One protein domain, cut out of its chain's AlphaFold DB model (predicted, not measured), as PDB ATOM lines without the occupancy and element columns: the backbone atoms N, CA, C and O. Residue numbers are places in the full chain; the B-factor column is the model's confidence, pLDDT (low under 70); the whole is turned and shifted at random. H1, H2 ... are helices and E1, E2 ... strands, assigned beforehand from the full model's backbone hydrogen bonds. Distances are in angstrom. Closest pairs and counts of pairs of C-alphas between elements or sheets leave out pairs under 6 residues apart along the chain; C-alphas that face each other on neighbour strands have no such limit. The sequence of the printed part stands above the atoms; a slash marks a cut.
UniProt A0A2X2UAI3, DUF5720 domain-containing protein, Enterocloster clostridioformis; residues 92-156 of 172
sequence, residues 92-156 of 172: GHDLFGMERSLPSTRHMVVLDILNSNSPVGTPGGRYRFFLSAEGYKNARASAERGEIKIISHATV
ATOM      1  N   GLY A  92      87.584 136.080  97.059       81.56
ATOM      2  CA  GLY A  92      86.785 137.181  96.515       81.56
ATOM      3  C   GLY A  92      85.354 136.756  96.202       81.56
ATOM      4  O   GLY A  92      84.676 136.215  97.073       81.56
ATOM      5  N   HIS A  93      84.887 137.046  94.987       81.00
ATOM      6  CA  HIS A  93      83.479 136.907  94.617       81.00
ATOM      7  C   HIS A  93      83.146 135.469  94.184       81.00
ATOM      8  O   HIS A  93      83.895 134.866  93.407       81.00
ATOM      9  N   ASP A  94      81.993 134.949  94.612       75.50
ATOM     10  CA  ASP A  94      81.435 133.637  94.227       75.50
ATOM     11  C   ASP A  94      80.939 133.613  92.763       75.50
ATOM     12  O   ASP A  94      80.517 134.643  92.238       75.50
ATOM     13  N   LEU A  95      80.960 132.459  92.083       74.19
ATOM     14  CA  LEU A  95      80.576 132.326  90.667       74.19
ATOM     15  C   LEU A  95      79.114 132.732  90.420       74.19
ATOM     16  O   LEU A  95      78.768 133.232  89.339       74.19
ATOM     17  N   PHE A  96      78.278 132.486  91.425       70.00
ATOM     18  CA  PHE A  96      76.857 132.808  91.517       70.00
ATOM     19  C   PHE A  96      76.597 133.951  92.505       70.00
ATOM     20  O   PHE A  96      75.444 134.226  92.840       70.00
ATOM     21  N   GLY A  97      77.653 134.644  92.940       72.00
ATOM     22  CA  GLY A  97      77.573 135.802  93.816       72.00
ATOM     23  C   GLY A  97      76.733 136.930  93.218       72.00
ATOM     24  O   GLY A  97      76.635 137.107  91.998       72.00
ATOM     25  N   MET A  98      76.133 137.733  94.098       71.62
ATOM     26  CA  MET A  98      75.287 138.864  93.708       71.62
ATOM     27  C   MET A  98      76.022 139.877  92.825       71.62
ATOM     28  O   MET A  98      75.386 140.521  91.988       71.62
ATOM     29  N   GLU A  99      77.347 140.009  92.962       77.62
ATOM     30  CA  GLU A  99      78.140 140.960  92.177       77.62
ATOM     31  C   GLU A  99      78.067 140.701  90.666       77.62
ATOM     32  O   GLU A  99      78.191 141.634  89.870       77.62
ATOM     33  N   ARG A 100      77.805 139.459  90.246       73.75
ATOM     34  CA  ARG A 100      77.611 139.110  88.833       73.75
ATOM     35  C   ARG A 100      76.302 139.649  88.254       73.75
ATOM     36  O   ARG A 100      76.223 139.940  87.061       73.75
ATOM     37  N   SER A 101      75.280 139.788  89.093       66.62
ATOM     38  CA  SER A 101      73.941 140.233  88.693       66.62
ATOM     39  C   SER A 101      73.804 141.755  88.670       66.62
ATOM     40  O   SER A 101      72.769 142.277  88.251       66.62
ATOM     41  N   LEU A 102      74.843 142.485  89.094       74.62
ATOM     42  CA  LEU A 102      74.866 143.938  89.007       74.62
ATOM     43  C   LEU A 102      74.843 144.378  87.532       74.62
ATOM     44  O   LEU A 102      75.643 143.894  86.728       74.62
ATOM     45  N   PRO A 103      73.990 145.346  87.153       73.06
ATOM     46  CA  PRO A 103      73.887 145.818  85.767       73.06
ATOM     47  C   PRO A 103      75.181 146.479  85.263       73.06
ATOM     48  O   PRO A 103      75.431 146.547  84.056       73.06
ATOM     49  N   SER A 104      76.004 146.962  86.196       79.56
ATOM     50  CA  SER A 104      77.308 147.566  85.937       79.56
ATOM     51  C   SER A 104      78.398 146.532  85.654       79.56
ATOM     52  O   SER A 104      79.414 146.890  85.060       79.56
ATOM     53  N   THR A 105      78.207 145.270  86.051       81.62
ATOM     54  CA  THR A 105      79.194 144.203  85.871       81.62
ATOM     55  C   THR A 105      79.230 143.757  84.416       81.62
ATOM     56  O   THR A 105      78.209 143.425  83.813       81.62
ATOM     57  N   ARG A 106      80.434 143.761  83.839       80.19
ATOM     58  CA  ARG A 106      80.684 143.402  82.433       80.19
ATOM     59  C   ARG A 106      81.808 142.393  82.269       80.19
ATOM     60  O   ARG A 106      81.876 141.724  81.241       80.19
ATOM     61  N   HIS A 107      82.688 142.275  83.258       82.38
ATOM     62  CA  HIS A 107      83.853 141.408  83.187       82.38
ATOM     63  C   HIS A 107      83.991 140.586  84.459       82.38
ATOM     64  O   HIS A 107      83.863 141.109  85.560       82.38
ATOM     65  N   MET A 108      84.296 139.309  84.300       84.69
ATOM     66  CA  MET A 108      84.821 138.474  85.362       84.69
ATOM     67  C   MET A 108      86.314 138.304  85.113       84.69
ATOM     68  O   MET A 108      86.730 137.963  84.003       84.69
ATOM     69  N   VAL A 109      87.118 138.547  86.139       83.75
ATOM     70  CA  VAL A 109      88.564 138.343  86.089       83.75
ATOM     71  C   VAL A 109      88.996 137.404  87.193       83.75
ATOM     72  O   VAL A 109      88.550 137.531  88.330       83.75
ATOM     73  N   VAL A 110      89.880 136.479  86.845       84.62
ATOM     74  CA  VAL A 110      90.653 135.698  87.806       84.62
ATOM     75  C   VAL A 110      92.075 136.227  87.770       84.62
ATOM     76  O   VAL A 110      92.688 136.264  86.698       84.62
ATOM     77  N   LEU A 111      92.585 136.658  88.917       85.69
ATOM     78  CA  LEU A 111      93.899 137.271  89.046       85.69
ATOM     79  C   LEU A 111      94.658 136.734  90.258       85.69
ATOM     80  O   LEU A 111      94.055 136.437  91.282       85.69
ATOM     81  N   ASP A 112      95.978 136.641  90.139       85.25
ATOM     82  CA  ASP A 112      96.885 136.424  91.268       85.25
ATOM     83  C   ASP A 112      97.436 137.784  91.723       85.25
ATOM     84  O   ASP A 112      97.841 138.606  90.893       85.25
ATOM     85  N   ILE A 113      97.457 138.036  93.032       83.81
ATOM     86  CA  ILE A 113      98.068 139.250  93.590       83.81
ATOM     87  C   ILE A 113      99.551 138.991  93.813       83.81
ATOM     88  O   ILE A 113      99.921 138.122  94.602       83.81
ATOM     89  N   LEU A 114     100.400 139.760  93.135       79.94
ATOM     90  CA  LEU A 114     101.848 139.568  93.185       79.94
ATOM     91  C   LEU A 114     102.502 140.364  94.316       79.94
ATOM     92  O   LEU A 114     103.474 139.897  94.898       79.94
ATOM     93  N   ASN A 115     101.972 141.546  94.637       71.62
ATOM     94  CA  ASN A 115     102.580 142.470  95.592       71.62
ATOM     95  C   ASN A 115     101.564 143.011  96.606       71.62
ATOM     96  O   ASN A 115     100.398 143.227  96.279       71.62
ATOM     97  N   SER A 116     102.041 143.340  97.814       66.38
ATOM     98  CA  SER A 116     101.255 144.008  98.869       66.38
ATOM     99  C   SER A 116     100.773 145.416  98.492       66.38
ATOM    100  O   SER A 116      99.993 146.008  99.228       66.38
ATOM    101  N   ASN A 117     101.239 145.959  97.362       61.16
ATOM    102  CA  ASN A 117     100.793 147.241  96.815       61.16
ATOM    103  C   ASN A 117      99.432 147.163  96.107       61.16
ATOM    104  O   ASN A 117      98.882 148.200  95.746       61.16
ATOM    105  N   SER A 118      98.881 145.962  95.892       58.44
ATOM    106  CA  SER A 118      97.531 145.845  95.351       58.44
ATOM    107  C   SER A 118      96.518 146.392  96.368       58.44
ATOM    108  O   SER A 118      96.485 145.917  97.501       58.44
ATOM    109  N   PRO A 119      95.644 147.342  95.985       56.22
ATOM    110  CA  PRO A 119      94.620 147.890  96.880       56.22
ATOM    111  C   PRO A 119      93.525 146.870  97.231       56.22
ATOM    112  O   PRO A 119      92.673 147.138  98.075       56.22
ATOM    113  N   VAL A 120      93.511 145.718  96.557       56.81
ATOM    114  CA  VAL A 120      92.507 144.669  96.714       56.81
ATOM    115  C   VAL A 120      93.203 143.333  96.943       56.81
ATOM    116  O   VAL A 120      93.956 142.901  96.076       56.81
ATOM    117  N   GLY A 121      92.921 142.702  98.090       62.06
ATOM    118  CA  GLY A 121      93.305 141.334  98.462       62.06
ATOM    119  C   GLY A 121      94.707 141.149  99.062       62.06
ATOM    120  O   GLY A 121      95.490 142.084  99.191       62.06
ATOM    121  N   THR A 122      95.001 139.912  99.465       68.75
ATOM    122  CA  THR A 122      96.245 139.524 100.143       68.75
ATOM    123  C   THR A 122      97.273 139.026  99.117       68.75
ATOM    124  O   THR A 122      96.914 138.222  98.248       68.75
ATOM    125  N   PRO A 123      98.547 139.452  99.195       73.12
ATOM    126  CA  PRO A 123      99.601 138.969  98.300       73.12
ATOM    127  C   PRO A 123      99.737 137.442  98.343       73.12
ATOM    128  O   PRO A 123      99.669 136.830  99.407       73.12
ATOM    129  N   GLY A 124      99.923 136.830  97.172       72.12
ATOM    130  CA  GLY A 124     100.006 135.376  96.995       72.12
ATOM    131  C   GLY A 124      98.654 134.661  96.887       72.12
ATOM    132  O   GLY A 124      98.630 133.463  96.609       72.12
ATOM    133  N   GLY A 125      97.536 135.366  97.076       78.69
ATOM    134  CA  GLY A 125      96.196 134.815  96.881       78.69
ATOM    135  C   GLY A 125      95.711 134.923  95.432       78.69
ATOM    136  O   GLY A 125      95.985 135.912  94.742       78.69
ATOM    137  N   ARG A 126      94.925 133.927  95.004       83.75
ATOM    138  CA  ARG A 126      94.172 133.963  93.749       83.75
ATOM    139  C   ARG A 126      92.767 134.473  94.010       83.75
ATOM    140  O   ARG A 126      92.052 133.920  94.838       83.75
ATOM    141  N   TYR A 127      92.350 135.493  93.274       83.38
ATOM    142  CA  TYR A 127      91.052 136.129  93.443       83.38
ATOM    143  C   TYR A 127      90.224 136.071  92.168       83.38
ATOM    144  O   TYR A 127      90.745 136.240  91.065       83.38
ATOM    145  N   ARG A 128      88.912 135.898  92.330       86.50
ATOM    146  CA  ARG A 128      87.921 136.148  91.287       86.50
ATOM    147  C   ARG A 128      87.145 137.415  91.624       86.50
ATOM    148  O   ARG A 128      86.583 137.533  92.708       86.50
ATOM    149  N   PHE A 129      87.069 138.334  90.667       85.06
ATOM    150  CA  PHE A 129      86.289 139.559  90.789       85.06
ATOM    151  C   PHE A 129      85.329 139.729  89.622       85.06
ATOM    152  O   PHE A 129      85.663 139.463  88.465       85.06
ATOM    153  N   PHE A 130      84.148 140.246  89.943       84.50
ATOM    154  CA  PHE A 130      83.184 140.762  88.983       84.50
ATOM    155  C   PHE A 130      83.328 142.277  88.926       84.50
ATOM    156  O   PHE A 130      83.092 142.973  89.909       84.50
ATOM    157  N   LEU A 131      83.767 142.772  87.776       86.38
ATOM    158  CA  LEU A 131      84.135 144.158  87.556       86.38
ATOM    159  C   LEU A 131      83.254 144.797  86.485       86.38
ATOM    160  O   LEU A 131      82.796 144.163  85.524       86.38
ATOM    161  N   SER A 132      83.070 146.105  86.627       85.81
ATOM    162  CA  SER A 132      82.568 146.950  85.552       85.81
ATOM    163  C   SER A 132      83.610 147.113  84.442       85.81
ATOM    164  O   SER A 132      84.773 146.726  84.586       85.81
ATOM    165  N   ALA A 133      83.208 147.713  83.320       85.25
ATOM    166  CA  ALA A 133      84.136 148.052  82.239       85.25
ATOM    167  C   ALA A 133      85.299 148.940  82.728       85.25
ATOM    168  O   ALA A 133      86.446 148.732  82.338       85.25
ATOM    169  N   GLU A 134      85.019 149.894  83.621       86.06
ATOM    170  CA  GLU A 134      86.038 150.738  84.259       86.06
ATOM    171  C   GLU A 134      86.896 149.952  85.252       86.06
ATOM    172  O   GLU A 134      88.121 150.056  85.216       86.06
ATOM    173  N   GLY A 135      86.282 149.095  86.073       85.56
ATOM    174  CA  GLY A 135      87.018 148.228  86.995       85.56
ATOM    175  C   GLY A 135      88.016 147.325  86.267       85.56
ATOM    176  O   GLY A 135      89.158 147.187  86.699       85.56
ATOM    177  N   TYR A 136      87.634 146.773  85.112       85.56
ATOM    178  CA  TYR A 136      88.534 145.965  84.291       85.56
ATOM    179  C   TYR A 136      89.694 146.776  83.697       85.56
ATOM    180  O   TYR A 136      90.826 146.291  83.677       85.56
ATOM    181  N   LYS A 137      89.455 148.021  83.257       87.19
ATOM    182  CA  LYS A 137      90.539 148.918  82.813       87.19
ATOM    183  C   LYS A 137      91.543 149.176  83.936       87.19
ATOM    184  O   LYS A 137      92.744 149.090  83.698       87.19
ATOM    185  N   ASN A 138      91.059 149.411  85.155       86.75
ATOM    186  CA  ASN A 138      91.920 149.609  86.320       86.75
ATOM    187  C   ASN A 138      92.716 148.343  86.656       86.75
ATOM    188  O   ASN A 138      93.919 148.430  86.881       86.75
ATOM    189  N   ALA A 139      92.084 147.165  86.606       85.56
ATOM    190  CA  ALA A 139      92.772 145.892  86.807       85.56
ATOM    191  C   ALA A 139      93.860 145.649  85.745       85.56
ATOM    192  O   ALA A 139      94.954 145.199  86.069       85.56
ATOM    193  N   ARG A 140      93.608 145.998  84.477       86.88
ATOM    194  CA  ARG A 140      94.646 145.936  83.436       86.88
ATOM    195  C   ARG A 140      95.811 146.873  83.739       86.88
ATOM    196  O   ARG A 140      96.948 146.426  83.674       86.88
ATOM    197  N   ALA A 141      95.537 148.110  84.148       86.94
ATOM    198  CA  ALA A 141      96.584 149.055  84.524       86.94
ATOM    199  C   ALA A 141      97.408 148.557  85.726       86.94
ATOM    200  O   ALA A 141      98.627 148.688  85.737       86.94
ATOM    201  N   SER A 142      96.770 147.934  86.725       84.75
ATOM    202  CA  SER A 142      97.476 147.289  87.842       84.75
ATOM    203  C   SER A 142      98.311 146.085  87.395       84.75
ATOM    204  O   SER A 142      99.382 145.836  87.946       84.75
ATOM    205  N   ALA A 143      97.854 145.348  86.379       85.50
ATOM    206  CA  ALA A 143      98.632 144.265  85.791       85.50
ATOM    207  C   ALA A 143      99.860 144.783  85.027       85.50
ATOM    208  O   ALA A 143     100.942 144.218  85.156       85.50
ATOM    209  N   GLU A 144      99.724 145.894  84.298       84.81
ATOM    210  CA  GLU A 144     100.839 146.574  83.623       84.81
ATOM    211  C   GLU A 144     101.861 147.142  84.618       84.81
ATOM    212  O   GLU A 144     103.060 147.123  84.349       84.81
ATOM    213  N   ARG A 145     101.411 147.580  85.802       84.56
ATOM    214  CA  ARG A 145     102.290 147.985  86.914       84.56
ATOM    215  C   ARG A 145     102.952 146.808  87.644       84.56
ATOM    216  O   ARG A 145     103.775 147.041  88.524       84.56
ATOM    217  N   GLY A 146     102.608 145.562  87.310       83.19
ATOM    218  CA  GLY A 146     103.151 144.366  87.964       83.19
ATOM    219  C   GLY A 146     102.618 144.127  89.383       83.19
ATOM    220  O   GLY A 146     103.236 143.410  90.167       83.19
ATOM    221  N   GLU A 147     101.481 144.730  89.741       84.50
ATOM    222  CA  GLU A 147     100.850 144.562  91.059       84.50
ATOM    223  C   GLU A 147     100.019 143.273  91.116       84.50
ATOM    224  O   GLU A 147      99.963 142.595  92.144       84.50
ATOM    225  N   ILE A 148      99.401 142.918  89.985       85.81
ATOM    226  CA  ILE A 148      98.541 141.744  89.824       85.81
ATOM    227  C   ILE A 148      98.827 141.025  88.503       85.81
ATOM    228  O   ILE A 148      99.347 141.610  87.558       85.81
ATOM    229  N   LYS A 149      98.436 139.756  88.399       85.19
ATOM    230  CA  LYS A 149      98.508 138.973  87.163       85.19
ATOM    231  C   LYS A 149      97.129 138.457  86.799       85.19
ATOM    232  O   LYS A 149      96.604 137.587  87.484       85.19
ATOM    233  N   ILE A 150      96.555 138.956  85.706       84.56
ATOM    234  CA  ILE A 150      95.284 138.438  85.180       84.56
ATOM    235  C   ILE A 150      95.557 137.090  84.506       84.56
ATOM    236  O   ILE A 150      96.330 137.007  83.554       84.56
ATOM    237  N   ILE A 151      94.925 136.040  85.016       83.00
ATOM    238  CA  ILE A 151      95.072 134.654  84.555       83.00
ATOM    239  C   ILE A 151      93.981 134.326  83.548       83.00
ATOM    240  O   ILE A 151      94.229 133.709  82.518       83.00
ATOM    241  N   SER A 152      92.757 134.741  83.871       80.44
ATOM    242  CA  SER A 152      91.579 134.485  83.061       80.44
ATOM    243  C   SER A 152      90.682 135.709  83.051       80.44
ATOM    244  O   SER A 152      90.536 136.416  84.051       80.44
ATOM    245  N   HIS A 153      90.083 135.959  81.896       81.31
ATOM    246  CA  HIS A 153      89.124 137.025  81.668       81.31
ATOM    247  C   HIS A 153      87.939 136.449  80.907       81.31
ATOM    248  O   HIS A 153      88.105 135.722  79.929       81.31
ATOM    249  N   ALA A 154      86.741 136.798  81.358       74.50
ATOM    250  CA  ALA A 154      85.514 136.510  80.646       74.50
ATOM    251  C   ALA A 154      84.623 137.748  80.633       74.50
ATOM    252  O   ALA A 154      84.500 138.470  81.624       74.50
ATOM    253  N   THR A 155      83.968 137.986  79.504       72.25
ATOM    254  CA  THR A 155      82.890 138.969  79.432       72.25
ATOM    255  C   THR A 155      81.635 138.332  79.996       72.25
ATOM    256  O   THR A 155      81.199 137.287  79.508       72.25
ATOM    257  N   VAL A 156      81.060 138.973  81.007       66.38
ATOM    258  CA  VAL A 156      79.842 138.508  81.661       66.38
ATOM    259  C   VAL A 156      78.681 139.425  81.308       66.38
ATOM    260  O   VAL A 156      78.802 140.652  81.297       66.38
TER     261      VAL A 156
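AT A GLANCE: This is residues 92 to 156 of the 172 residues of the protein "DUF5720 domain-containing protein" of Enterocloster clostridioformis (UniProt A0A2X2UAI3). A strongly twisted sheet of three antiparallel strands, in the order E2 E1 E3, has the helix H2 over one face and the short H1 on the opposite face. The 65 printed residues hold two named helices and three named strands, H1 E1 E2 H2 E3, a mixed class. The whole is compact, radius of gyration of the C-alphas 11.1 A, spanning 30 by 20 by 18 A.

IN THESE COORDINATES: Find C-alpha 98 at (75.287, 138.864, 93.708), where H1, residues 98 to 101, begins. Then come E1, residues 105 to 113, 21.0 A; E2, 126 to 132, 19.2 A; H2, 133 to 144, 16.8 A; and E3, 148 to 155, 19.0 A, ending at (82.890, 138.969, 79.432).

HOW THE PARTS SIT: Look at inner strand E1: N 109 is 2.9 A from O 129 in its hairpin with E2, and N 110 is 2.9 A from O 152 of E3. E2, H2 and E3 form a split strand-helix-strand unit, E1 between its strands, with a right-handed crossover. On the sheet, H2 comes closest to E3 at C-alphas 143 and 149, 5.5 A. H2 has every O i to N i+4 pair within hydrogen-bond range; H1 is too short for one.

THE WHOLE: The printed part has no cut. Residues 114 to 125 are the long link; pLDDT is under 70 at 101, 116 to 122 and 156.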